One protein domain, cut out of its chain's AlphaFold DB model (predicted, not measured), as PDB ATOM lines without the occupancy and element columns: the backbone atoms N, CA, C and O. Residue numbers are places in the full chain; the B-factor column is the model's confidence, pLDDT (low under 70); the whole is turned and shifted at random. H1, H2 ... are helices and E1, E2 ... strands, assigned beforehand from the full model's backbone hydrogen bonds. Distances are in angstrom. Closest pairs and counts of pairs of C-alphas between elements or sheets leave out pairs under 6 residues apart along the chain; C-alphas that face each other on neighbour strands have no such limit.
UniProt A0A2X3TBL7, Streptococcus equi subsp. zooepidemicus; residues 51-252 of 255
ATOM      1  N   ASP A  51     132.730 115.544 136.218       86.06
ATOM      2  CA  ASP A  51     133.441 116.600 136.946       86.06
ATOM      3  C   ASP A  51     133.338 117.943 136.228       86.06
ATOM      4  O   ASP A  51     133.099 118.974 136.861       86.06
ATOM      5  N   SER A  52     133.453 117.941 134.898       88.00
ATOM      6  CA  SER A  52     133.281 119.147 134.088       88.00
ATOM      7  C   SER A  52     131.865 119.711 134.224       88.00
ATOM      8  O   SER A  52     131.707 120.919 134.418       88.00
ATOM      9  N   GLN A  53     130.831 118.862 134.221       84.56
ATOM     10  CA  GLN A  53     129.454 119.297 134.450       84.56
ATOM     11  C   GLN A  53     129.270 119.899 135.851       84.56
ATOM     12  O   GLN A  53     128.709 120.992 135.970       84.56
ATOM     13  N   ARG A  54     129.782 119.242 136.900       86.50
ATOM     14  CA  ARG A  54     129.737 119.765 138.279       86.50
ATOM     15  C   ARG A  54     130.453 121.105 138.393       86.50
ATOM     16  O   ARG A  54     129.927 122.042 138.989       86.50
ATOM     17  N   TYR A  55     131.630 121.223 137.785       89.50
ATOM     18  CA  TYR A  55     132.416 122.450 137.790       89.50
ATOM     19  C   TYR A  55     131.681 123.600 137.087       89.50
ATOM     20  O   TYR A  55     131.651 124.720 137.603       89.50
ATOM     21  N   ILE A  56     131.036 123.328 135.945       89.06
ATOM     22  CA  ILE A  56     130.199 124.302 135.230       89.06
ATOM     23  C   ILE A  56     129.026 124.751 136.105       89.06
ATOM     24  O   ILE A  56     128.803 125.955 136.248       89.06
ATOM     25  N   GLN A  57     128.304 123.813 136.724       89.00
ATOM     26  CA  GLN A  57     127.164 124.116 137.595       89.00
ATOM     27  C   GLN A  57     127.585 124.939 138.816       89.00
ATOM     28  O   GLN A  57     126.997 125.986 139.080       89.00
ATOM     29  N   TRP A  58     128.670 124.552 139.492       91.25
ATOM     30  CA  TRP A  58     129.223 125.287 140.631       91.25
ATOM     31  C   TRP A  58     129.487 126.763 140.312       91.25
ATOM     32  O   TRP A  58     129.141 127.649 141.098       91.25
ATOM     33  N   HIS A  59     130.088 127.038 139.150       89.94
ATOM     34  CA  HIS A  59     130.385 128.402 138.710       89.94
ATOM     35  C   HIS A  59     129.139 129.148 138.232       89.94
ATOM     36  O   HIS A  59     129.026 130.349 138.480       89.94
ATOM     37  N   LYS A  60     128.190 128.454 137.589       88.50
ATOM     38  CA  LYS A  60     126.890 129.029 137.219       88.50
ATOM     39  C   LYS A  60     126.155 129.520 138.466       88.50
ATOM     40  O   LYS A  60     125.783 130.686 138.532       88.50
ATOM     41  N   TYR A  61     126.039 128.673 139.483       90.12
ATOM     42  CA  TYR A  61     125.366 129.013 140.733       90.12
ATOM     43  C   TYR A  61     126.094 130.113 141.514       90.12
ATOM     44  O   TYR A  61     125.454 130.983 142.094       90.12
ATOM     45  N   ALA A  62     127.431 130.138 141.474       91.88
ATOM     46  CA  ALA A  62     128.204 131.232 142.065       91.88
ATOM     47  C   ALA A  62     127.864 132.578 141.409       91.88
ATOM     48  O   ALA A  62     127.708 133.586 142.091       91.88
ATOM     49  N   LYS A  63     127.734 132.588 140.077       88.94
ATOM     50  CA  LYS A  63     127.358 133.779 139.307       88.94
ATOM     51  C   LYS A  63     125.914 134.214 139.577       88.94
ATOM     52  O   LYS A  63     125.649 135.410 139.548       88.94
ATOM     53  N   ALA A  64     125.025 133.265 139.867       86.75
ATOM     54  CA  ALA A  64     123.649 133.522 140.294       86.75
ATOM     55  C   ALA A  64     123.539 134.022 141.752       86.75
ATOM     56  O   ALA A  64     122.446 134.332 142.209       86.75
ATOM     57  N   GLY A  65     124.658 134.127 142.483       89.12
ATOM     58  CA  GLY A  65     124.700 134.692 143.834       89.12
ATOM     59  C   GLY A  65     124.528 133.681 144.969       89.12
ATOM     60  O   GLY A  65     124.437 134.093 146.122       89.12
ATOM     61  N   LEU A  66     124.522 132.374 144.682       92.75
ATOM     62  CA  LEU A  66     124.362 131.355 145.721       92.75
ATOM     63  C   LEU A  66     125.600 131.263 146.616       92.75
ATOM     64  O   LEU A  66     126.749 131.256 146.152       92.75
ATOM     65  N   SER A  67     125.352 131.096 147.916       95.25
ATOM     66  CA  SER A  67     126.406 130.836 148.892       95.25
ATOM     67  C   SER A  67     127.118 129.501 148.602       95.25
ATOM     68  O   SER A  67     126.610 128.649 147.865       95.25
ATOM     69  N   PRO A  68     128.334 129.266 149.129       95.88
ATOM     70  CA  PRO A  68     128.972 127.952 149.033       95.88
ATOM     71  C   PRO A  68     128.100 126.802 149.564       95.88
ATOM     72  O   PRO A  68     128.042 125.765 148.911       95.88
ATOM     73  N   SER A  69     127.405 126.982 150.693       95.62
ATOM     74  CA  SER A  69     126.549 125.943 151.284       95.62
ATOM     75  C   SER A  69     125.334 125.629 150.417       95.62
ATOM     76  O   SER A  69     125.031 124.460 150.199       95.62
ATOM     77  N   ASP A  70     124.694 126.651 149.850       95.88
ATOM     78  CA  ASP A  70     123.533 126.455 148.975       95.88
ATOM     79  C   ASP A  70     123.923 125.722 147.688       95.88
ATOM     80  O   ASP A  70     123.210 124.844 147.210       95.88
ATOM     81  N   ARG A  71     125.108 126.027 147.146       94.56
ATOM     82  CA  ARG A  71     125.651 125.316 145.982       94.56
ATOM     83  C   ARG A  71     125.904 123.844 146.263       94.56
ATOM     84  O   ARG A  71     125.606 123.020 145.404       94.56
ATOM     85  N   VAL A  72     126.449 123.518 147.437       94.62
ATOM     86  CA  VAL A  72     126.619 122.121 147.864       94.62
ATOM     87  C   VAL A  72     125.257 121.439 147.947       94.62
ATOM     88  O   VAL A  72     125.087 120.381 147.353       94.62
ATOM     89  N   CYS A  73     124.271 122.082 148.578       94.75
ATOM     90  CA  CYS A  73     122.920 121.542 148.713       94.75
ATOM     91  C   CYS A  73     122.295 121.179 147.353       94.75
ATOM     92  O   CYS A  73     121.816 120.061 147.165       94.75
ATOM     93  N   VAL A  74     122.391 122.075 146.364       94.06
ATOM     94  CA  VAL A  74     121.884 121.822 145.004       94.06
ATOM     95  C   VAL A  74     122.661 120.705 144.298       94.06
ATOM     96  O   VAL A  74     122.061 119.859 143.636       94.06
ATOM     97  N   LEU A  75     123.992 120.671 144.414       92.62
ATOM     98  CA  LEU A  75     124.799 119.630 143.770       92.62
ATOM     99  C   LEU A  75     124.542 118.244 144.375       92.62
ATOM    100  O   LEU A  75     124.457 117.264 143.629       92.62
ATOM    101  N   GLU A  76     124.343 118.164 145.692       94.38
ATOM    102  CA  GLU A  76     124.039 116.918 146.399       94.38
ATOM    103  C   GLU A  76     122.760 116.243 145.888       94.38
ATOM    104  O   GLU A  76     122.696 115.012 145.874       94.38
ATOM    105  N   ILE A  77     121.768 117.012 145.414       94.50
ATOM    106  CA  ILE A  77     120.556 116.462 144.780       94.50
ATOM    107  C   ILE A  77     120.953 115.531 143.635       94.50
ATOM    108  O   ILE A  77     120.540 114.373 143.565       94.50
ATOM    109  N   SER A  78     121.800 116.030 142.736       87.62
ATOM    110  CA  SER A  78     122.241 115.271 141.574       87.62
ATOM    111  C   SER A  78     123.149 114.095 141.959       87.62
ATOM    112  O   SER A  78     123.120 113.042 141.306       87.62
ATOM    113  N   GLU A  79     123.961 114.261 143.004       89.06
ATOM    114  CA  GLU A  79     124.856 113.222 143.512       89.06
ATOM    115  C   GLU A  79     124.097 112.034 144.095       89.06
ATOM    116  O   GLU A  79     124.420 110.902 143.734       89.06
ATOM    117  N   LYS A  80     123.080 112.304 144.921       92.94
ATOM    118  CA  LYS A  80     122.249 111.301 145.602       92.94
ATOM    119  C   LYS A  80     121.188 110.683 144.690       92.94
ATOM    120  O   LYS A  80     120.741 109.570 144.953       92.94
ATOM    121  N   ALA A  81     120.795 111.374 143.619       94.19
ATOM    122  CA  ALA A  81     119.852 110.838 142.647       94.19
ATOM    123  C   ALA A  81     120.399 109.562 141.965       94.19
ATOM    124  O   ALA A  81     121.592 109.519 141.632       94.19
ATOM    125  N   PRO A  82     119.535 108.566 141.670       95.44
ATOM    126  CA  PRO A  82     119.916 107.357 140.948       95.44
ATOM    127  C   PRO A  82     120.688 107.682 139.669       95.44
ATOM    128  O   PRO A  82     120.309 108.577 138.900       95.44
ATOM    129  N   LYS A  83     121.794 106.968 139.451       92.69
ATOM    130  CA  LYS A  83     122.588 107.101 138.229       92.69
ATOM    131  C   LYS A  83     121.868 106.391 137.096       92.69
ATOM    132  O   LYS A  83     121.356 105.295 137.287       92.69
ATOM    133  N   VAL A  84     121.813 107.056 135.945       93.31
ATOM    134  CA  VAL A  84     121.195 106.499 134.744       93.31
ATOM    135  C   VAL A  84     121.969 105.253 134.343       93.31
ATOM    136  O   VAL A  84     123.178 105.329 134.130       93.31
ATOM    137  N   GLU A  85     121.270 104.133 134.226       95.81
ATOM    138  CA  GLU A  85     121.861 102.856 133.852       95.81
ATOM    139  C   GLU A  85     121.182 102.343 132.583       95.81
ATOM    140  O   GLU A  85     119.982 102.052 132.573       95.81
ATOM    141  N   TYR A  86     121.958 102.287 131.500       96.31
ATOM    142  CA  TYR A  86     121.495 101.795 130.208       96.31
ATOM    143  C   TYR A  86     121.664 100.280 130.127       96.31
ATOM    144  O   TYR A  86     122.645  99.736 130.638       96.31
ATOM    145  N   ILE A  87     120.742  99.604 129.445       97.62
ATOM    146  CA  ILE A  87     120.918  98.192 129.095       97.62
ATOM    147  C   ILE A  87     122.045  98.108 128.048       97.62
ATOM    148  O   ILE A  87     121.952  98.784 127.018       97.62
ATOM    149  N   PRO A  88     123.107  97.312 128.273       95.75
ATOM    150  CA  PRO A  88     124.187  97.157 127.300       95.75
ATOM    151  C   PRO A  88     123.674  96.713 125.926       95.75
ATOM    152  O   PRO A  88     122.706  95.963 125.839       95.75
ATOM    153  N   ASP A  89     124.331  97.178 124.861       94.00
ATOM    154  CA  ASP A  89     124.063  96.781 123.468       94.00
ATOM    155  C   ASP A  89     122.625  97.034 122.957       94.00
ATOM    156  O   ASP A  89     122.190  96.409 121.992       94.00
ATOM    157  N   THR A  90     121.885  97.967 123.577       95.19
ATOM    158  CA  THR A  90     120.537  98.382 123.136       95.19
ATOM    159  C   THR A  90     120.564  99.714 122.382       95.19
ATOM    160  O   THR A  90     120.743  99.742 121.167       95.19
ATOM    161  N   TYR A  91     120.419 100.829 123.098       96.25
ATOM    162  CA  TYR A  91     120.443 102.182 122.564       96.25
ATOM    163  C   TYR A  91     121.468 103.018 123.317       96.25
ATOM    164  O   TYR A  91     121.510 103.034 124.550       96.25
ATOM    165  N   THR A  92     122.255 103.794 122.582       94.56
ATOM    166  CA  THR A  92     123.012 104.887 123.175       94.56
ATOM    167  C   THR A  92     122.116 106.108 123.374       94.56
ATOM    168  O   THR A  92     121.085 106.296 122.721       94.56
ATOM    169  N   LYS A  93     122.553 107.022 124.246       93.00
ATOM    170  CA  LYS A  93     121.928 108.342 124.385       93.00
ATOM    171  C   LYS A  93     121.810 109.077 123.045       93.00
ATOM    172  O   LYS A  93     120.843 109.810 122.854       93.00
ATOM    173  N   GLN A  94     122.792 108.918 122.156       94.44
ATOM    174  CA  GLN A  94     122.788 109.592 120.863       94.44
ATOM    175  C   GLN A  94     121.752 108.972 119.921       94.44
ATOM    176  O   GLN A  94     120.963 109.721 119.356       94.44
ATOM    177  N   ASP A  95     121.657 107.640 119.871       95.94
ATOM    178  CA  ASP A  95     120.649 106.940 119.059       95.94
ATOM    179  C   ASP A  95     119.231 107.418 119.401       95.94
ATOM    180  O   ASP A  95     118.430 107.721 118.520       95.94
ATOM    181  N   ILE A  96     118.934 107.574 120.697       96.44
ATOM    182  CA  ILE A  96     117.630 108.068 121.162       96.44
ATOM    183  C   ILE A  96     117.402 109.523 120.737       96.44
ATOM    184  O   ILE A  96     116.281 109.887 120.384       96.44
ATOM    185  N   LEU A  97     118.430 110.377 120.805       94.50
ATOM    186  CA  LEU A  97     118.341 111.804 120.468       94.50
ATOM    187  C   LEU A  97     118.218 112.068 118.961       94.50
ATOM    188  O   LEU A  97     117.621 113.084 118.574       94.50
ATOM    189  N   ASP A  98     118.756 111.169 118.141       95.62
ATOM    190  CA  ASP A  98     118.697 111.232 116.681       95.62
ATOM    191  C   ASP A  98     117.301 110.887 116.148       95.62
ATOM    192  O   ASP A  98     116.884 111.419 115.117       95.62
ATOM    193  N   ILE A  99     116.522 110.095 116.894       95.44
ATOM    194  CA  ILE A  99     115.100 109.888 116.613       95.44
ATOM    195  C   ILE A  99     114.344 111.194 116.886       95.44
ATOM    196  O   ILE A  99     114.321 111.703 118.011       95.44
ATOM    197  N   LYS A 100     113.691 111.724 115.847       93.75
ATOM    198  CA  LYS A 100     112.805 112.895 115.918       93.75
ATOM    199  C   LYS A 100     111.349 112.424 115.920       93.75
ATOM    200  O   LYS A 100     110.857 112.051 114.851       93.75
ATOM    201  N   PRO A 101     110.666 112.402 117.082       93.00
ATOM    202  CA  PRO A 101     109.279 111.966 117.163       93.00
ATOM    203  C   PRO A 101     108.382 112.737 116.204       93.00
ATOM    204  O   PRO A 101     108.457 113.961 116.094       93.00
ATOM    205  N   ASN A 102     107.517 112.002 115.525       92.88
ATOM    206  CA  ASN A 102     106.469 112.542 114.683       92.88
ATOM    207  C   ASN A 102     105.265 111.594 114.771       92.88
ATOM    208  O   ASN A 102     105.186 110.641 113.987       92.88
ATOM    209  N   PRO A 103     104.349 111.833 115.729       90.44
ATOM    210  CA  PRO A 103     103.177 110.986 115.928       90.44
ATOM    211  C   PRO A 103     102.302 110.863 114.675       90.44
ATOM    212  O   PRO A 103     101.843 109.766 114.369       90.44
ATOM    213  N   ASP A 104     102.163 111.936 113.888       92.94
ATOM    214  CA  ASP A 104     101.388 111.937 112.634       92.94
ATOM    215  C   ASP A 104     101.971 110.989 111.572       92.94
ATOM    216  O   ASP A 104     101.270 110.540 110.666       92.94
ATOM    217  N   LYS A 105     103.269 110.675 111.677       95.50
ATOM    218  CA  LYS A 105     103.983 109.722 110.816       95.50
ATOM    219  C   LYS A 105     104.277 108.389 111.506       95.50
ATOM    220  O   LYS A 105     104.993 107.569 110.936       95.50
ATOM    221  N   GLY A 106     103.772 108.175 112.723       95.44
ATOM    222  CA  GLY A 106     104.029 106.967 113.510       95.44
ATOM    223  C   GLY A 106     105.480 106.807 113.977       95.44
ATOM    224  O   GLY A 106     105.915 105.688 114.233       95.44
ATOM    225  N   ILE A 107     106.248 107.898 114.063       96.12
ATOM    226  CA  ILE A 107     107.646 107.876 114.510       96.12
ATOM    227  C   ILE A 107     107.690 108.204 116.002       96.12
ATOM    228  O   ILE A 107     107.317 109.308 116.402       96.12
ATOM    229  N   PHE A 108     108.210 107.282 116.808       96.44
ATOM    230  CA  PHE A 108     108.352 107.428 118.256       96.44
ATOM    231  C   PHE A 108     109.759 107.021 118.702       96.44
ATOM    232  O   PHE A 108     110.395 106.170 118.078       96.44
ATOM    233  N   ARG A 109     110.248 107.623 119.789       96.75
ATOM    234  CA  ARG A 109     111.397 107.097 120.543       96.75
ATOM    235  C   ARG A 109     111.013 105.754 121.196       96.75
ATOM    236  O   ARG A 109     109.827 105.583 121.493       96.75
ATOM    237  N   PRO A 110     111.982 104.847 121.435       97.25
ATOM    238  CA  PRO A 110     111.737 103.555 122.085       97.25
ATOM    239  C   PRO A 110     111.138 103.709 123.490       97.25
ATOM    240  O   PRO A 110     111.254 104.776 124.107       97.25
ATOM    241  N   ASP A 111     110.516 102.643 124.004       96.62
ATOM    242  CA  ASP A 111     110.035 102.634 125.385       96.62
ATOM    243  C   ASP A 111     111.228 102.679 126.344       96.62
ATOM    244  O   ASP A 111     112.293 102.130 126.069       96.62
ATOM    245  N   ILE A 112     111.062 103.334 127.494       96.81
ATOM    246  CA  ILE A 112     112.138 103.443 128.484       96.81
ATOM    247  C   ILE A 112     112.667 102.071 128.932       96.81
ATOM    248  O   ILE A 112     113.849 101.951 129.237       96.81
ATOM    249  N   GLY A 113     111.819 101.038 128.963       97.44
ATOM    250  CA  GLY A 113     112.190  99.675 129.336       97.44
ATOM    251  C   GLY A 113     113.075  98.970 128.309       97.44
ATOM    252  O   GLY A 113     113.733  97.997 128.667       97.44
ATOM    253  N   ASP A 114     113.141  99.478 127.076       97.31
ATOM    254  CA  ASP A 114     113.980  98.915 126.014       97.31
ATOM    255  C   ASP A 114     115.457  99.305 126.175       97.31
ATOM    256  O   ASP A 114     116.331  98.656 125.602       97.31
ATOM    257  N   TYR A 115     115.754 100.366 126.936       97.12
ATOM    258  CA  TYR A 115     117.116 100.897 127.069       97.12
ATOM    259  C   TYR A 115     117.539 101.277 128.486       97.12
ATOM    260  O   TYR A 115     118.718 101.556 128.691       97.12
ATOM    261  N   PHE A 116     116.647 101.259 129.477       98.12
ATOM    262  CA  PHE A 116     116.992 101.455 130.885       98.12
ATOM    263  C   PHE A 116     116.790 100.194 131.716       98.12
ATOM    264  O   PHE A 116     115.810  99.470 131.552       98.12
ATOM    265  N   THR A 117     117.691  99.956 132.674       98.31
ATOM    266  CA  THR A 117     117.557  98.813 133.583       98.31
ATOM    267  C   THR A 117     116.316  98.957 134.468       98.31
ATOM    268  O   THR A 117     115.928 100.054 134.887       98.31
ATOM    269  N   SER A 118     115.687  97.826 134.804       98.19
ATOM    270  CA  SER A 118     114.531  97.811 135.713       98.19
ATOM    271  C   SER A 118     114.869  98.423 137.077       98.19
ATOM    272  O   SER A 118     114.025  99.088 137.681       98.19
ATOM    273  N   ASP A 119     116.102  98.227 137.550       98.44
ATOM    274  CA  ASP A 119     116.567  98.752 138.832       98.44
ATOM    275  C   ASP A 119     116.693 100.273 138.806       98.44
ATOM    276  O   ASP A 119     116.177 100.932 139.713       98.44
ATOM    277  N   TYR A 120     117.248 100.851 137.735       98.38
ATOM    278  CA  TYR A 120     117.259 102.301 137.561       98.38
ATOM    279  C   TYR A 120     115.839 102.877 137.454       98.38
ATOM    280  O   TYR A 120     115.525 103.846 138.148       98.38
ATOM    281  N   ILE A 121     114.942 102.258 136.673       98.56
ATOM    282  CA  ILE A 121     113.544 102.713 136.550       98.56
ATOM    283  C   ILE A 121     112.844 102.714 137.918       98.56
ATOM    284  O   ILE A 121     112.176 103.688 138.278       98.56
ATOM    285  N   LYS A 122     113.000 101.645 138.711       98.44
ATOM    286  CA  LYS A 122     112.422 101.550 140.064       98.44
ATOM    287  C   LYS A 122     113.029 102.584 141.009       98.44
ATOM    288  O   LYS A 122     112.286 103.246 141.732       98.44
ATOM    289  N   ALA A 123     114.353 102.728 141.010       98.44
ATOM    290  CA  ALA A 123     115.051 103.688 141.858       98.44
ATOM    291  C   ALA A 123     114.653 105.132 141.521       98.44
ATOM    292  O   ALA A 123     114.411 105.923 142.430       98.44
ATOM    293  N   HIS A 124     114.522 105.466 140.232       98.44
ATOM    294  CA  HIS A 124     114.085 106.788 139.788       98.44
ATOM    295  C   HIS A 124     112.677 107.113 140.296       98.44
ATOM    296  O   HIS A 124     112.489 108.168 140.906       98.44
ATOM    297  N   ARG A 125     111.722 106.184 140.134       98.31
ATOM    298  CA  ARG A 125     110.327 106.358 140.580       98.31
ATOM    299  C   ARG A 125     110.198 106.550 142.094       98.31
ATOM    300  O   ARG A 125     109.376 107.355 142.520       98.31
ATOM    301  N   ARG A 126     111.020 105.864 142.899       98.19
ATOM    302  CA  ARG A 126     111.018 105.989 144.374       98.19
ATOM    303  C   ARG A 126     111.340 107.397 144.875       98.19
ATOM    304  O   ARG A 126     110.945 107.755 145.976       98.19
ATOM    305  N   GLN A 127     112.001 108.231 144.069       98.19
ATOM    306  CA  GLN A 127     112.241 109.631 144.445       98.19
ATOM    307  C   GLN A 127     110.932 110.414 144.658       98.19
ATOM    308  O   GLN A 127     110.931 111.411 145.364       98.19
ATOM    309  N   PHE A 128     109.816 109.955 144.088       98.62
ATOM    310  CA  PHE A 128     108.504 110.605 144.163       98.62
ATOM    311  C   PHE A 128     107.591 109.987 145.233       98.62
ATOM    312  O   PHE A 128     106.370 110.143 145.176       98.62
ATOM    313  N   ASP A 129     108.132 109.229 146.188       98.06
ATOM    314  CA  ASP A 129     107.328 108.616 147.253       98.06
ATOM    315  C   ASP A 129     106.755 109.654 148.233       98.06
ATOM    316  O   ASP A 129     105.664 109.445 148.756       98.06
ATOM    317  N   ASN A 130     107.401 110.819 148.355       98.12
ATOM    318  CA  ASN A 130     106.924 111.969 149.137       98.12
ATOM    319  C   ASN A 130     106.047 112.949 148.331       98.12
ATOM    320  O   ASN A 130     105.745 114.050 148.794       98.12
ATOM    321  N   GLY A 131     105.641 112.567 147.119       98.62
ATOM    322  CA  GLY A 131     104.909 113.430 146.197       98.62
ATOM    323  C   GLY A 131     105.812 114.123 145.176       98.62
ATOM    324  O   GLY A 131     106.999 113.814 145.025       98.62
ATOM    325  N   ALA A 132     105.220 115.061 144.449       98.81
ATOM    326  CA  ALA A 132     105.849 115.775 143.353       98.81
ATOM    327  C   ALA A 132     105.575 117.274 143.458       98.81
ATOM    328  O   ALA A 132     104.642 117.712 144.129       98.81
ATOM    329  N   ILE A 133     106.383 118.063 142.768       98.62
ATOM    330  CA  ILE A 133     106.216 119.507 142.690       98.62
ATOM    331  C   ILE A 133     106.508 119.989 141.272       98.62
ATOM    332  O   ILE A 133     107.344 119.428 140.555       98.62
ATOM    333  N   LYS A 134     105.794 121.028 140.846       97.88
ATOM    334  CA  LYS A 134     106.011 121.717 139.574       97.88
ATOM    335  C   LYS A 134     106.118 123.209 139.818       97.88
ATOM    336  O   LYS A 134     105.236 123.794 140.427       97.88
ATOM    337  N   ILE A 135     107.154 123.838 139.280       97.06
ATOM    338  CA  ILE A 135     107.256 125.299 139.247       97.06
ATOM    339  C   ILE A 135     106.819 125.766 137.861       97.06
ATOM    340  O   ILE A 135     107.289 125.239 136.850       97.06
ATOM    341  N   GLN A 136     105.891 126.718 137.801       95.50
ATOM    342  CA  GLN A 136     105.382 127.244 136.537       95.50
ATOM    343  C   GLN A 136     105.078 128.739 136.611       95.50
ATOM    344  O   GLN A 136     104.803 129.284 137.674       95.50
ATOM    345  N   LYS A 137     105.101 129.393 135.446       95.31
ATOM    346  CA  LYS A 137     104.874 130.836 135.301       95.31
ATOM    347  C   LYS A 137     103.468 131.290 135.686       95.31
ATOM    348  O   LYS A 137     103.304 132.367 136.241       95.31
ATOM    349  N   PHE A 138     102.453 130.514 135.318       93.38
ATOM    350  CA  PHE A 138     101.060 130.939 135.429       93.38
ATOM    351  C   PHE A 138     100.358 130.238 136.585       93.38
ATOM    352  O   PHE A 138     100.422 129.015 136.700       93.38
ATOM    353  N   THR A 139      99.638 131.008 137.394       95.50
ATOM    354  CA  THR A 139      98.753 130.474 138.430       95.50
ATOM    355  C   THR A 139      97.538 129.809 137.779       95.50
ATOM    356  O   THR A 139      96.812 130.488 137.045       95.50
ATOM    357  N   PRO A 140      97.292 128.509 138.010       95.69
ATOM    358  CA  PRO A 140      96.085 127.848 137.525       95.69
ATOM    359  C   PRO A 140      94.847 128.403 138.244       95.69
ATOM    360  O   PRO A 140      94.932 128.869 139.382       95.69
ATOM    361  N   GLN A 141      93.694 128.368 137.578       95.25
ATOM    362  CA  GLN A 141      92.428 128.884 138.106       95.25
ATOM    363  C   GLN A 141      91.286 127.942 137.728       95.25
ATOM    364  O   GLN A 141      91.201 127.520 136.572       95.25
ATOM    365  N   GLU A 142      90.395 127.652 138.676       94.44
ATOM    366  CA  GLU A 142      89.146 126.931 138.413       94.44
ATOM    367  C   GLU A 142      88.331 127.632 137.322       94.44
ATOM    368  O   GLU A 142      88.206 128.859 137.331       94.44
ATOM    369  N   GLY A 143      87.802 126.883 136.352       91.81
ATOM    370  CA  GLY A 143      87.085 127.467 135.210       91.81
ATOM    371  C   GLY A 143      87.970 128.238 134.218       91.81
ATOM    372  O   GLY A 143      87.465 128.738 133.214       91.81
ATOM    373  N   GLY A 144      89.277 128.341 134.481       93.38
ATOM    374  CA  GLY A 144      90.253 129.003 133.622       93.38
ATOM    375  C   GLY A 144      90.793 128.098 132.513       93.38
ATOM    376  O   GLY A 144      90.145 127.154 132.054       93.38
ATOM    377  N   PHE A 145      92.024 128.377 132.073       92.81
ATOM    378  CA  PHE A 145      92.716 127.526 131.103       92.81
ATOM    379  C   PHE A 145      92.798 126.078 131.609       92.81
ATOM    380  O   PHE A 145      93.129 125.848 132.771       92.81
ATOM    381  N   ASN A 146      92.480 125.118 130.737       93.56
ATOM    382  CA  ASN A 146      92.375 123.692 131.067       93.56
ATOM    383  C   ASN A 146      91.467 123.390 132.282       93.56
ATOM    384  O   ASN A 146      91.702 122.436 133.015       93.56
ATOM    385  N   ASN A 147      90.470 124.246 132.548       94.06
ATOM    386  CA  ASN A 147      89.628 124.202 133.750       94.06
ATOM    387  C   ASN A 147      90.433 124.149 135.068       94.06
ATOM    388  O   ASN A 147      89.996 123.562 136.056       94.06
ATOM    389  N   GLY A 148      91.640 124.719 135.070       95.69
ATOM    390  CA  GLY A 148      92.557 124.684 136.203       95.69
ATOM    391  C   GLY A 148      93.347 123.383 136.350       95.69
ATOM    392  O   GLY A 148      94.183 123.304 137.241       95.69
ATOM    393  N   ALA A 149      93.159 122.366 135.513       97.12
ATOM    394  CA  ALA A 149      93.981 121.162 135.587       97.12
ATOM    395  C   ALA A 149      95.441 121.452 135.192       97.12
ATOM    396  O   ALA A 149      95.726 122.229 134.272       97.12
ATOM    397  N   ILE A 150      96.381 120.809 135.885       97.12
ATOM    398  CA  ILE A 150      97.809 120.900 135.582       97.12
ATOM    399  C   ILE A 150      98.140 119.836 134.557       97.12
ATOM    400  O   ILE A 150      98.058 118.651 134.856       97.12
ATOM    401  N   GLY A 151      98.564 120.266 133.376       94.62
ATOM    402  CA  GLY A 151      98.962 119.382 132.292       94.62
ATOM    403  C   GLY A 151      98.937 120.101 130.961       94.62
ATOM    404  O   GLY A 151      98.416 121.210 130.834       94.62
ATOM    405  N   ASN A 152      99.568 119.489 129.969       93.56
ATOM    406  CA  ASN A 152      99.432 119.942 128.599       93.56
ATOM    407  C   ASN A 152      98.086 119.431 128.050       93.56
ATOM    408  O   ASN A 152      97.874 118.225 128.013       93.56
ATOM    409  N   PRO A 153      97.177 120.310 127.593       92.31
ATOM    410  CA  PRO A 153      95.825 119.913 127.190       92.31
ATOM    411  C   PRO A 153      95.783 119.063 125.911       92.31
ATOM    412  O   PRO A 153      94.713 118.622 125.507       92.31
ATOM    413  N   LYS A 154      96.916 118.887 125.216       91.94
ATOM    414  CA  LYS A 154      96.996 118.054 124.010       91.94
ATOM    415  C   LYS A 154      97.210 116.578 124.325       91.94
ATOM    416  O   LYS A 154      96.693 115.737 123.602       91.94
ATOM    417  N   ASP A 155      98.019 116.277 125.335       94.56
ATOM    418  CA  ASP A 155      98.430 114.913 125.683       94.56
ATOM    419  C   ASP A 155      98.128 114.542 127.142       94.56
ATOM    420  O   ASP A 155      98.334 113.396 127.528       94.56
ATOM    421  N   HIS A 156      97.610 115.485 127.933       96.19
ATOM    422  CA  HIS A 156      97.261 115.337 129.344       96.19
ATOM    423  C   HIS A 156      98.433 114.841 130.197       96.19
ATOM    424  O   HIS A 156      98.265 114.010 131.088       96.19
ATOM    425  N   VAL A 157      99.639 115.349 129.919       97.31
ATOM    426  CA  VAL A 157     100.860 115.000 130.654       97.31
ATOM    427  C   VAL A 157     101.417 116.198 131.417       97.31
ATOM    428  O   VAL A 157     101.396 117.338 130.943       97.31
ATOM    429  N   VAL A 158     101.977 115.931 132.599       97.44
ATOM    430  CA  VAL A 158     102.684 116.912 133.426       97.44
ATOM    431  C   VAL A 158     104.132 116.503 133.625       97.44
ATOM    432  O   VAL A 158     104.401 115.419 134.128       97.44
ATOM    433  N   PHE A 159     105.062 117.409 133.327       97.38
ATOM    434  CA  PHE A 159     106.446 117.318 133.800       97.38
ATOM    435  C   PHE A 159     106.549 117.854 135.229       97.38
ATOM    436  O   PHE A 159     106.138 118.997 135.488       97.38
ATOM    437  N   VAL A 160     107.091 117.026 136.124       98.25
ATOM    438  CA  VAL A 160     107.207 117.262 137.568       98.25
ATOM    439  C   VAL A 160     108.575 116.827 138.093       98.25
ATOM    440  O   VAL A 160     109.244 115.974 137.512       98.25
ATOM    441  N   MET A 161     108.972 117.370 139.237       97.81
ATOM    442  CA  MET A 161     110.153 116.937 139.987       97.81
ATOM    443  C   MET A 161     109.757 116.334 141.339       97.81
ATOM    444  O   MET A 161     108.631 116.562 141.791       97.81
ATOM    445  N   PRO A 162     110.639 115.554 141.992       98.56
ATOM    446  CA  PRO A 162     110.392 115.095 143.353       98.56
ATOM    447  C   PRO A 162     110.110 116.275 144.277       98.56
ATOM    448  O   PRO A 162     110.781 117.305 144.170       98.56
ATOM    449  N   LYS A 163     109.156 116.120 145.201       98.50
ATOM    450  CA  LYS A 163     108.794 117.196 146.129       98.50
ATOM    451  C   LYS A 163     110.016 117.742 146.873       98.50
ATOM    452  O   LYS A 163     110.301 118.930 146.782       98.50
ATOM    453  N   ASP A 164     110.793 116.859 147.493       97.75
ATOM    454  CA  ASP A 164     111.974 117.229 148.286       97.75
ATOM    455  C   ASP A 164     113.028 117.991 147.463       97.75
ATOM    456  O   ASP A 164     113.718 118.875 147.974       97.75
ATOM    457  N   VAL A 165     113.130 117.685 146.163       97.75
ATOM    458  CA  VAL A 165     114.001 118.416 145.234       97.75
ATOM    459  C   VAL A 165     113.487 119.836 145.046       97.75
ATOM    460  O   VAL A 165     114.252 120.775 145.245       97.75
ATOM    461  N   GLY A 166     112.215 120.019 144.690       97.31
ATOM    462  CA  GLY A 166     111.682 121.364 144.471       97.31
ATOM    463  C   GLY A 166     111.654 122.216 145.736       97.31
ATOM    464  O   GLY A 166     111.991 123.393 145.647       97.31
ATOM    465  N   GLU A 167     111.372 121.633 146.906       98.00
ATOM    466  CA  GLU A 167     111.489 122.337 148.194       98.00
ATOM    467  C   GLU A 167     112.917 122.830 148.424       98.00
ATOM    468  O   GLU A 167     113.129 124.006 148.705       98.00
ATOM    469  N   THR A 168     113.917 121.975 148.189       97.38
ATOM    470  CA  THR A 168     115.329 122.368 148.305       97.38
ATOM    471  C   THR A 168     115.672 123.527 147.366       97.38
ATOM    472  O   THR A 168     116.363 124.467 147.759       97.38
ATOM    473  N   LEU A 169     115.188 123.494 146.118       96.38
ATOM    474  CA  LEU A 169     115.434 124.576 145.161       96.38
ATOM    475  C   LEU A 169     114.741 125.879 145.583       96.38
ATOM    476  O   LEU A 169     115.341 126.950 145.465       96.38
ATOM    477  N   ILE A 170     113.509 125.806 146.091       97.06
ATOM    478  CA  ILE A 170     112.767 126.964 146.608       97.06
ATOM    479  C   ILE A 170     113.480 127.547 147.831       97.06
ATOM    480  O   ILE A 170     113.699 128.755 147.881       97.06
ATOM    481  N   ASP A 171     113.934 126.710 148.760       96.38
ATOM    482  CA  ASP A 171     114.659 127.135 149.957       96.38
ATOM    483  C   ASP A 171     115.997 127.795 149.629       96.38
ATOM    484  O   ASP A 171     116.341 128.823 150.218       96.38
ATOM    485  N   VAL A 172     116.755 127.241 148.683       95.38
ATOM    486  CA  VAL A 172     118.033 127.808 148.230       95.38
ATOM    487  C   VAL A 172     117.827 129.135 147.499       95.38
ATOM    488  O   VAL A 172     118.564 130.093 147.720       95.38
ATOM    489  N   SER A 173     116.815 129.206 146.636       94.62
ATOM    490  CA  SER A 173     116.490 130.417 145.870       94.62
ATOM    491  C   SER A 173     115.732 131.467 146.675       94.62
ATOM    492  O   SER A 173     115.591 132.590 146.205       94.62
ATOM    493  N   LYS A 174     115.198 131.114 147.851       93.94
ATOM    494  CA  LYS A 174     114.197 131.912 148.578       93.94
ATOM    495  C   LYS A 174     112.971 132.246 147.720       93.94
ATOM    496  O   LYS A 174     112.352 133.289 147.894       93.94
ATOM    497  N   GLY A 175     112.637 131.365 146.775       94.50
ATOM    498  CA  GLY A 175     111.570 131.582 145.802       94.50
ATOM    499  C   GLY A 175     111.888 132.614 144.714       94.50
ATOM    500  O   GLY A 175     110.981 132.962 143.961       94.50
ATOM    501  N   GLU A 176     113.131 133.101 144.600       94.88
ATOM    502  CA  GLU A 176     113.513 134.087 143.581       94.88
ATOM    503  C   GLU A 176     113.451 133.487 142.162       94.88
ATOM    504  O   GLU A 176     114.220 132.566 141.847       94.88
ATOM    505  N   PRO A 177     112.604 134.020 141.256       95.19
ATOM    506  CA  PRO A 177     112.350 133.416 139.945       95.19
ATOM    507  C   PRO A 177     113.609 133.254 139.096       95.19
ATOM    508  O   PRO A 177     113.800 132.229 138.447       95.19
ATOM    509  N   ARG A 178     114.504 134.247 139.132       93.94
ATOM    510  CA  ARG A 178     115.722 134.265 138.309       93.94
ATOM    511  C   ARG A 178     116.729 133.206 138.752       93.94
ATOM    512  O   ARG A 178     117.393 132.595 137.920       93.94
ATOM    513  N   ILE A 179     116.806 132.951 140.057       94.06
ATOM    514  CA  ILE A 179     117.645 131.883 140.600       94.06
ATOM    515  C   ILE A 179     117.034 130.518 140.262       94.06
ATOM    516  O   ILE A 179     117.757 129.621 139.831       94.06
ATOM    517  N   LEU A 180     115.713 130.360 140.398       94.38
ATOM    518  CA  LEU A 180     115.013 129.129 140.014       94.38
ATOM    519  C   LEU A 180     115.211 128.789 138.530       94.38
ATOM    520  O   LEU A 180     115.493 127.638 138.205       94.38
ATOM    521  N   GLU A 181     115.138 129.782 137.640       92.75
ATOM    522  CA  GLU A 181     115.441 129.609 136.214       92.75
ATOM    523  C   GLU A 181     116.863 129.067 136.008       92.75
ATOM    524  O   GLU A 181     117.062 128.071 135.308       92.75
ATOM    525  N   ASP A 182     117.857 129.640 136.692       90.25
ATOM    526  CA  ASP A 182     119.239 129.174 136.610       90.25
ATOM    527  C   ASP A 182     119.432 127.744 137.144       90.25
ATOM    528  O   ASP A 182     120.167 126.956 136.529       90.25
ATOM    529  N   LEU A 183     118.777 127.399 138.255       91.38
ATOM    530  CA  LEU A 183     118.831 126.077 138.886       91.38
ATOM    531  C   LEU A 183     118.185 124.994 138.016       91.38
ATOM    532  O   LEU A 183     118.755 123.915 137.843       91.38
ATOM    533  N   LEU A 184     117.027 125.299 137.430       90.00
ATOM    534  CA  LEU A 184     116.266 124.385 136.578       90.00
ATOM    535  C   LEU A 184     116.829 124.298 135.154       90.00
ATOM    536  O   LEU A 184     116.587 123.312 134.460       90.00
ATOM    537  N   GLY A 185     117.632 125.280 134.739       86.88
ATOM    538  CA  GLY A 185     118.175 125.353 133.385       86.88
ATOM    539  C   GLY A 185     117.238 126.023 132.377       86.88
ATOM    540  O   GLY A 185     117.371 125.772 131.183       86.88
ATOM    541  N   LEU A 186     116.321 126.859 132.859       88.94
ATOM    542  CA  LEU A 186     115.421 127.678 132.053       88.94
ATOM    543  C   LEU A 186     116.124 128.957 131.575       88.94
ATOM    544  O   LEU A 186     117.194 129.326 132.076       88.94
ATOM    545  N   HIS A 187     115.526 129.638 130.599       90.31
ATOM    546  CA  HIS A 187     115.983 130.956 130.171       90.31
ATOM    547  C   HIS A 187     115.508 132.040 131.133       90.31
ATOM    548  O   HIS A 187     114.510 131.902 131.838       90.31
ATOM    549  N   LEU A 188     116.231 133.159 131.120       91.44
ATOM    550  CA  LEU A 188     115.879 134.345 131.888       91.44
ATOM    551  C   LEU A 188     114.472 134.838 131.506       91.44
ATOM    552  O   LEU A 188     114.254 135.250 130.366       91.44
ATOM    553  N   GLY A 189     113.551 134.856 132.468       93.50
ATOM    554  CA  GLY A 189     112.173 135.324 132.287       93.50
ATOM    555  C   GLY A 189     111.143 134.239 131.946       93.50
ATOM    556  O   GLY A 189     109.948 134.555 131.876       93.50
ATOM    557  N   ASP A 190     111.557 132.982 131.766       93.19
ATOM    558  CA  ASP A 190     110.656 131.855 131.485       93.19
ATOM    559  C   ASP A 190     109.599 131.651 132.581       93.19
ATOM    560  O   ASP A 190     108.451 131.326 132.277       93.19
ATOM    561  N   LEU A 191     109.948 131.894 133.846       95.19
ATOM    562  CA  LEU A 191     109.035 131.825 134.990       95.19
ATOM    563  C   LEU A 191     108.262 133.130 135.228       95.19
ATOM    564  O   LEU A 191     107.329 133.150 136.025       95.19
ATOM    565  N   GLY A 192     108.597 134.216 134.527       94.56
ATOM    566  CA  GLY A 192     108.044 135.542 134.820       94.56
ATOM    567  C   GLY A 192     108.500 136.072 136.184       94.56
ATOM    568  O   GLY A 192     109.532 135.642 136.698       94.56
ATOM    569  N   ASP A 193     107.787 137.058 136.728       93.44
ATOM    570  CA  ASP A 193     108.142 137.721 137.999       93.44
ATOM    571  C   ASP A 193     107.415 137.131 139.220       93.44
ATOM    572  O   ASP A 193     107.850 137.324 140.351       93.44
ATOM    573  N   SER A 194     106.318 136.402 139.002       94.44
ATOM    574  CA  SER A 194     105.495 135.816 140.071       94.44
ATOM    575  C   SER A 194     105.055 134.391 139.714       94.44
ATOM    576  O   SER A 194     103.869 134.160 139.461       94.44
ATOM    577  N   PRO A 195     106.002 133.441 139.597       97.12
ATOM    578  CA  PRO A 195     105.669 132.044 139.367       97.12
ATOM    579  C   PRO A 195     104.944 131.429 140.568       97.12
ATOM    580  O   PRO A 195     104.833 132.009 141.646       97.12
ATOM    581  N   VAL A 196     104.483 130.198 140.392       97.75
ATOM    582  CA  VAL A 196     103.908 129.386 141.464       97.75
ATOM    583  C   VAL A 196     104.600 128.035 141.542       97.75
ATOM    584  O   VAL A 196     104.977 127.455 140.519       97.75
ATOM    585  N   ALA A 197     104.734 127.522 142.760       98.31
ATOM    586  CA  ALA A 197     104.953 126.112 143.024       98.31
ATOM    587  C   ALA A 197     103.600 125.409 143.156       98.31
ATOM    588  O   ALA A 197     102.704 125.871 143.861       98.31
ATOM    589  N   ILE A 198     103.468 124.287 142.464       98.56
ATOM    590  CA  ILE A 198     102.321 123.397 142.513       98.56
ATOM    591  C   ILE A 198     102.756 122.130 143.230       98.56
ATOM    592  O   ILE A 198     103.521 121.341 142.675       98.56
ATOM    593  N   ASP A 199     102.286 121.961 144.458       98.50
ATOM    594  CA  ASP A 199     102.531 120.778 145.275       98.50
ATOM    595  C   ASP A 199     101.487 119.708 144.960       98.50
ATOM    596  O   ASP A 199     100.285 119.930 145.117       98.50
ATOM    597  N   ILE A 200     101.957 118.541 144.534       98.81
ATOM    598  CA  ILE A 200     101.129 117.408 144.125       98.81
ATOM    599  C   ILE A 200     101.394 116.272 145.117       98.81
ATOM    600  O   ILE A 200     102.496 115.704 145.128       98.81
ATOM    601  N   PRO A 201     100.430 115.935 145.984       98.38
ATOM    602  CA  PRO A 201     100.631 114.895 146.975       98.38
ATOM    603  C   PRO A 201     100.639 113.510 146.306       98.38
ATOM    604  O   PRO A 201     100.216 113.340 145.159       98.38
ATOM    605  N   LYS A 202     101.178 112.503 146.999       98.06
ATOM    606  CA  LYS A 202     101.449 111.176 146.421       98.06
ATOM    607  C   LYS A 202     100.191 110.509 145.857       98.06
ATOM    608  O   LYS A 202     100.260 109.860 144.818       98.06
ATOM    609  N   GLU A 203      99.062 110.672 146.529       98.00
ATOM    610  CA  GLU A 203      97.752 110.139 146.160       98.00
ATOM    611  C   GLU A 203      97.201 110.715 144.848       98.00
ATOM    612  O   GLU A 203      96.440 110.038 144.157       98.00
ATOM    613  N   SER A 204      97.634 111.919 144.469       98.31
ATOM    614  CA  SER A 204      97.257 112.574 143.213       98.31
ATOM    615  C   SER A 204      98.167 112.184 142.045       98.31
ATOM    616  O   SER A 204      97.867 112.486 140.892       98.31
ATOM    617  N   ILE A 205      99.282 111.493 142.307       98.56
ATOM    618  CA  ILE A 205     100.222 111.064 141.270       98.56
ATOM    619  C   ILE A 205      99.700 109.808 140.570       98.56
ATOM    620  O   ILE A 205      99.650 108.722 141.149       98.56
ATOM    621  N   ARG A 206      99.401 109.935 139.274       98.31
ATOM    622  CA  ARG A 206      98.966 108.829 138.407       98.31
ATOM    623  C   ARG A 206      99.969 108.585 137.280       98.31
ATOM    624  O   ARG A 206     100.551 109.526 136.747       98.31
ATOM    625  N   ASN A 207     100.190 107.309 136.951       98.06
ATOM    626  CA  ASN A 207     101.069 106.849 135.864       98.06
ATOM    627  C   ASN A 207     102.471 107.496 135.835       98.06
ATOM    628  O   ASN A 207     102.995 107.843 134.773       98.06
ATOM    629  N   LEU A 208     103.096 107.605 137.014       98.56
ATOM    630  CA  LEU A 208     104.467 108.093 137.172       98.56
ATOM    631  C   LEU A 208     105.461 107.277 136.337       98.56
ATOM    632  O   LEU A 208     105.611 106.063 136.520       98.56
ATOM    633  N   ARG A 209     106.204 107.970 135.475       97.94
ATOM    634  CA  ARG A 209     107.195 107.364 134.582       97.94
ATOM    635  C   ARG A 209     108.336 108.326 134.263       97.94
ATOM    636  O   ARG A 209     108.202 109.544 134.370       97.94
ATOM    637  N   ILE A 210     109.472 107.758 133.865       98.38
ATOM    638  CA  ILE A 210     110.568 108.538 133.287       98.38
ATOM    639  C   ILE A 210     110.063 109.097 131.948       98.38
ATOM    640  O   ILE A 210     109.452 108.332 131.199       98.38
ATOM    641  N   PRO A 211     110.290 110.385 131.628       97.31
ATOM    642  CA  PRO A 211     109.835 110.951 130.367       97.31
ATOM    643  C   PRO A 211     110.569 110.273 129.208       97.31
ATOM    644  O   PRO A 211     111.800 110.190 129.214       97.31
ATOM    645  N   SER A 212     109.813 109.792 128.227       96.75
ATOM    646  CA  SER A 212     110.329 109.050 127.069       96.75
ATOM    647  C   SER A 212     110.833 109.962 125.951       96.75
ATOM    648  O   SER A 212     111.574 109.520 125.075       96.75
ATOM    649  N   GLY A 213     110.440 111.237 125.983       96.31
ATOM    650  CA  GLY A 213     110.708 112.210 124.931       96.31
ATOM    651  C   GLY A 213     109.682 112.170 123.803       96.31
ATOM    652  O   GLY A 213     109.910 112.811 122.777       96.31
ATOM    653  N   ASN A 214     108.599 111.405 123.979       96.25
ATOM    654  CA  ASN A 214     107.432 111.363 123.095       96.25
ATOM    655  C   ASN A 214     106.285 112.267 123.594       96.25
ATOM    656  O   ASN A 214     105.290 112.426 122.893       96.25
ATOM    657  N   GLU A 215     106.400 112.842 124.795       96.38
ATOM    658  CA  GLU A 215     105.399 113.738 125.378       96.38
ATOM    659  C   GLU A 215     105.361 115.087 124.633       96.38
ATOM    660  O   GLU A 215     106.387 115.610 124.201       96.38
ATOM    661  N   GLY A 216     104.190 115.710 124.518       92.69
ATOM    662  CA  GLY A 216     103.955 116.950 123.772       92.69
ATOM    663  C   GLY A 216     104.682 118.181 124.323       92.69
ATOM    664  O   GLY A 216     104.782 119.196 123.634       92.69
ATOM    665  N   SER A 217     105.206 118.099 125.549       90.31
ATOM    666  CA  SER A 217     106.075 119.115 126.164       90.31
ATOM    667  C   SER A 217     107.558 118.714 126.217       90.31
ATOM    668  O   SER A 217     108.365 119.447 126.786       90.31
ATOM    669  N   ALA A 218     107.950 117.593 125.600       92.62
ATOM    670  CA  ALA A 218     109.348 117.201 125.440       92.62
ATOM    671  C   ALA A 218     109.996 117.955 124.263       92.62
ATOM    672  O   ALA A 218     110.151 117.432 123.158       92.62
ATOM    673  N   PHE A 219     110.365 119.217 124.485       86.00
ATOM    674  CA  PHE A 219     110.904 120.069 123.424       86.00
ATOM    675  C   PHE A 219     112.315 119.663 122.981       86.00
ATOM    676  O   PHE A 219     113.190 119.342 123.796       86.00
ATOM    677  N   GLU A 220     112.555 119.734 121.670       83.50
ATOM    678  CA  GLU A 220     113.865 119.466 121.080       83.50
ATOM    679  C   GLU A 220     114.937 120.408 121.652       83.50
ATOM    680  O   GLU A 220     114.731 121.612 121.786       83.50
ATOM    681  N   GLY A 221     116.087 119.841 122.024       83.12
ATOM    682  CA  GLY A 221     117.200 120.571 122.641       83.12
ATOM    683  C   GLY A 221     117.110 120.716 124.166       83.12
ATOM    684  O   GLY A 221     118.153 120.874 124.805       83.12
ATOM    685  N   TYR A 222     115.915 120.587 124.752       84.19
ATOM    686  CA  TYR A 222     115.697 120.672 126.203       84.19
ATOM    687  C   TYR A 222     115.560 119.293 126.836       84.19
ATOM    688  O   TYR A 222     116.218 119.000 127.835       84.19
ATOM    689  N   TRP A 223     114.757 118.421 126.225       93.06
ATOM    690  CA  TRP A 223     114.604 117.052 126.697       93.06
ATOM    691  C   TRP A 223     115.840 116.205 126.369       93.06
ATOM    692  O   TRP A 223     116.400 116.273 125.268       93.06
ATOM    693  N   LYS A 224     116.248 115.367 127.327       92.81
ATOM    694  CA  LYS A 224     117.278 114.336 127.161       92.81
ATOM    695  C   LYS A 224     116.832 113.051 127.866       92.81
ATOM    696  O   LYS A 224     116.181 113.144 128.907       92.81
ATOM    697  N   PRO A 225     117.223 111.864 127.369       94.81
ATOM    698  CA  PRO A 225     116.900 110.618 128.052       94.81
ATOM    699  C   PRO A 225     117.572 110.569 129.431       94.81
ATOM    700  O   PRO A 225     118.710 111.026 129.596       94.81
ATOM    701  N   GLY A 226     116.866 109.989 130.405       94.25
ATOM    702  CA  GLY A 226     117.381 109.742 131.758       94.25
ATOM    703  C   GLY A 226     116.672 110.504 132.878       94.25
ATOM    704  O   GLY A 226     117.221 110.583 133.971       94.25
ATOM    705  N   GLY A 227     115.494 111.090 132.625       95.38
ATOM    706  CA  GLY A 227     114.625 111.636 133.678       95.38
ATOM    707  C   GLY A 227     115.283 112.719 134.525       95.38
ATOM    708  O   GLY A 227     115.226 112.661 135.757       95.38
ATOM    709  N   ARG A 228     115.977 113.653 133.863       92.50
ATOM    710  CA  ARG A 228     116.666 114.780 134.493       92.50
ATOM    711  C   ARG A 228     116.527 116.031 133.639       92.50
ATOM    712  O   ARG A 228     116.675 115.959 132.419       92.50
ATOM    713  N   THR A 229     116.358 117.177 134.291       89.00
ATOM    714  CA  THR A 229     116.363 118.478 133.620       89.00
ATOM    715  C   THR A 229     117.726 118.758 132.991       89.00
ATOM    716  O   THR A 229     118.771 118.308 133.474       89.00
ATOM    717  N   TYR A 230     117.751 119.547 131.920       84.88
ATOM    718  CA  TYR A 230     118.989 119.975 131.280       84.88
ATOM    719  C   TYR A 230     118.998 121.495 131.075       84.88
ATOM    720  O   TYR A 230     118.020 122.028 130.563       84.88
ATOM    721  N   PRO A 231     120.104 122.195 131.399       79.50
ATOM    722  CA  PRO A 231     121.335 121.719 132.051       79.50
ATOM    723  C   PRO A 231     121.260 121.599 133.589       79.50
ATOM    724  O   PRO A 231     122.288 121.333 134.216       79.50
ATOM    725  N   GLY A 232     120.088 121.804 134.206       80.19
ATOM    726  CA  GLY A 232     119.918 121.814 135.667       80.19
ATOM    727  C   GLY A 232     120.310 120.508 136.368       80.19
ATOM    728  O   GLY A 232     120.842 120.540 137.471       80.19
ATOM    729  N   ASN A 233     120.166 119.363 135.692       87.94
ATOM    730  CA  ASN A 233     120.501 118.023 136.187       87.94
ATOM    731  C   ASN A 233     119.689 117.573 137.415       87.94
ATOM    732  O   ASN A 233     120.139 116.714 138.180       87.94
ATOM    733  N   MET A 234     118.501 118.151 137.588       92.44
ATOM    734  CA  MET A 234     117.558 117.812 138.653       92.44
ATOM    735  C   MET A 234     116.695 116.625 138.218       92.44
ATOM    736  O   MET A 234     116.306 116.595 137.050       92.44
ATOM    737  N   PRO A 235     116.375 115.655 139.093       95.81
ATOM    738  CA  PRO A 235     115.454 114.573 138.756       95.81
ATOM    739  C   PRO A 235     114.092 115.091 138.279       95.81
ATOM    740  O   PRO A 235     113.522 116.006 138.869       95.81
ATOM    741  N   GLU A 236     113.569 114.475 137.226       96.56
ATOM    742  CA  GLU A 236     112.312 114.839 136.575       96.56
ATOM    743  C   GLU A 236     111.560 113.575 136.143       96.56
ATOM    744  O   GLU A 236     112.168 112.583 135.730       96.56
ATOM    745  N   ALA A 237     110.237 113.615 136.233       98.19
ATOM    746  CA  ALA A 237     109.333 112.584 135.750       98.19
ATOM    747  C   ALA A 237     108.165 113.209 134.994       98.19
ATOM    748  O   ALA A 237     107.949 114.424 135.030       98.19
ATOM    749  N   VAL A 238     107.385 112.345 134.353       98.56
ATOM    750  CA  VAL A 238     106.049 112.691 133.892       98.56
ATOM    751  C   VAL A 238     104.991 111.883 134.623       98.56
ATOM    752  O   VAL A 238     105.196 110.718 134.977       98.56
ATOM    753  N   ILE A 239     103.864 112.539 134.857       98.69
ATOM    754  CA  ILE A 239     102.641 111.981 135.425       98.69
ATOM    755  C   ILE A 239     101.474 112.373 134.520       98.69
ATOM    756  O   ILE A 239     101.621 113.238 133.649       98.69
ATOM    757  N   ASP A 240     100.325 111.748 134.724       98.44
ATOM    758  CA  ASP A 240      99.104 112.199 134.063       98.44
ATOM    759  C   ASP A 240      98.647 113.554 134.617       98.44
ATOM    760  O   ASP A 240      99.021 113.949 135.724       98.44
ATOM    761  N   GLU A 241      97.842 114.256 133.824       97.50
ATOM    762  CA  GLU A 241      97.195 115.512 134.186       97.50
ATOM    763  C   GLU A 241      96.560 115.437 135.578       97.50
ATOM    764  O   GLU A 241      95.856 114.481 135.915       97.50
ATOM    765  N   VAL A 242      96.817 116.468 136.383       98.25
ATOM    766  CA  VAL A 242      96.301 116.569 137.748       98.25
ATOM    767  C   VAL A 242      95.089 117.503 137.741       98.25
ATOM    768  O   VAL A 242      95.252 118.692 137.439       98.25
ATOM    769  N   PRO A 243      93.878 117.007 138.054       97.12
ATOM    770  CA  PRO A 243      92.668 117.821 138.078       97.12
ATOM    771  C   PRO A 243      92.745 118.981 139.075       97.12
ATOM    772  O   PRO A 243      93.482 118.937 140.061       97.12
ATOM    773  N   TRP A 244      91.938 120.018 138.841       97.50
ATOM    774  CA  TRP A 244      91.720 121.064 139.842       97.50
ATOM    775  C   TRP A 244      91.240 120.453 141.167       97.50
ATOM    776  O   TRP A 244      90.359 119.596 141.170       97.50
ATOM    777  N   GLY A 245      91.815 120.905 142.284       96.69
ATOM    778  CA  GLY A 245      91.506 120.402 143.627       96.69
ATOM    779  C   GLY A 245      92.415 119.270 144.120       96.69
ATOM    780  O   GLY A 245      92.511 119.077 145.329       96.69
ATOM    781  N   ASP A 246      93.155 118.601 143.229       98.06
ATOM    782  CA  ASP A 246      94.053 117.485 143.580       98.06
ATOM    783  C   ASP A 246      95.500 117.943 143.876       98.06
ATOM    784  O   ASP A 246      96.420 117.128 143.975       98.06
ATOM    785  N   TYR A 247      95.730 119.250 144.011       98.44
ATOM    786  CA  TYR A 247      97.035 119.859 144.284       98.44
ATOM    787  C   TYR A 247      96.878 121.170 145.068       98.44
ATOM    788  O   TYR A 247      95.796 121.757 145.115       98.44
ATOM    789  N   THR A 248      97.970 121.673 145.650       98.25
ATOM    790  CA  THR A 248      98.000 122.990 146.310       98.25
ATOM    791  C   THR A 248      98.933 123.964 145.597       98.25
ATOM    792  O   THR A 248      99.925 123.560 144.993       98.25
ATOM    793  N   ILE A 249      98.616 125.258 145.667       98.12
ATOM    794  CA  ILE A 249      99.353 126.327 144.982       98.12
ATOM    795  C   ILE A 249     100.073 127.183 146.019       98.12
ATOM    796  O   ILE A 249      99.455 127.670 146.966       98.12
ATOM    797  N   ARG A 250     101.361 127.427 145.795       96.81
ATOM    798  CA  ARG A 250     102.190 128.322 146.598       96.81
ATOM    799  C   ARG A 250     102.780 129.416 145.703       96.81
ATOM    800  O   ARG A 250     103.557 129.090 144.804       96.81
ATOM    801  N   PRO A 251     102.431 130.696 145.910       96.19
ATOM    802  CA  PRO A 251     103.088 131.800 145.220       96.19
ATOM    803  C   PRO A 251     104.595 131.817 145.488       96.19
ATOM    804  O   PRO A 251     105.030 131.560 146.611       96.19
ATOM    805  N   LEU A 252     105.371 132.115 144.450       94.75
ATOM    806  CA  LEU A 252     106.813 132.323 144.489       94.75
ATOM    807  C   LEU A 252     107.129 133.690 143.870       94.75
ATOM    808  O   LEU A 252     106.399 134.177 143.006       94.75
TER     809      LEU A 252
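Overview. This is residues 51 to 252 of the 255 residues of a protein of Streptococcus equi subsp. zooepidemicus (UniProt A0A2X3TBL7). A strongly twisted sheet of five strands, E4 E2 E1 E3 E5, is covered over its E1 side by the helix H6, with H7 next to H6; on the far side of H6 from the sheet a helical hairpin, H1 and H2, packs on H6 through H2. Beyond the E4 edge lies a loop-rich part with the short helices H3 and H4, and H5 sits far out on the loop between E1 and E2. The printed part has 202 residues, with seven named helices and five named strands in the order H1 H2 H3 H4 E1 H5 E2 H6 H7 E3 E4 E5. The sheet is all antiparallel and the class is mixed, helices and strands, though under half of the residues, 88, are in named elements. The whole is compact, with a radius of gyration of the C-alphas of 16.8 A and spans of 46 by 44 by 29 A.

Along the chain. H1, residues 51 to 63, begins at C-alpha 51 at (133.441, 116.600, 136.946) and is 18.4 A long. H2, residues 68 to 80, measures 18.3 A. H3 is residues 93 to 98 and H4 is residues 118 to 126, 12.4 A long. E1, residues 132 to 136, spans 13.3 A, and H5 is residues 145 to 148. E2, residues 157 to 162, spans 15.9 A and begins at C-alpha 157 at (100.860, 115.000, 130.654). H6, residues 163 to 173, is 15.3 A long, and H7 is residues 177 to 184. E3, residues 196 to 200, spans 12.6 A; E4 is residues 237 to 240; E5, residues 248 to 251, ends at C-alpha 251 at (103.088, 131.800, 145.220).

Arrangement. In the sheet, E4 and E5 are the edge strands. E1 and E3 are antiparallel at 158 degrees, with N 134 and O 198 2.9 A apart, within hydrogen-bond range. E3 and E5 stand at 160 degrees, with N 197 and O 250 at 2.8 A. The pairing of E2 is staggered: residues 157 to 160 pair with E4, N 158 and O 239 being 2.9 A apart, and residues 161 to 162 with E1, N 161 and O 133 being 2.9 A apart. E2, H6 H7 and E3 form a split strand-helix-strand unit, two strands running the same way with E1 between them, and its crossover is right-handed. H6 is on one face of the sheet, making two layers, a sheet and a helix; it lies over E1 at a height of 9.7 A and runs along the strands, at 3 degrees to E1 on the local plane. H7 only grazes the sheet; it touches H6, with C-alphas 173 and 179 closest at 5.6 A, at a steep tilt of 49 degrees. H2 touches H6, opposite ways at a shallow tilt of 20 degrees, with C-alphas 70 and 172 closest at 5.7 A. H1 and H2 form a hairpin; their closest C-alphas, 61 and 71, are 6.4 A apart, and the tilt of 35.1 degrees is only just steep. H1 only just touches H7, with residues 60 to 61 alone and 3 pairs of C-alphas within 8 A; those of Tyr 61 and Asp 182 are closest, at 7.4 A. H4 is only just on the sheet, with 5 pairs of C-alphas within 10 A, and only grazes it with residues 124 to 126. H3 and H5 touch no helix and are not on the sheet. In H1, H3, H4, H6 and H7 every O i to N i+4 pair is within hydrogen-bond range; H2 has 7 of 9, and H5 is too short for such a pair.

Size, cuts and confidence. The two C-alphas farthest apart, those of Asp 89 and Gly 143, are 49.5 A apart. The printed part has no cut. The links H2 to H3, H3 to H4, H7 to E3 and E3 to E4 are long, the last with 36 residues. The mean pLDDT of the printed part is 94.6, and no printed residue is under 70.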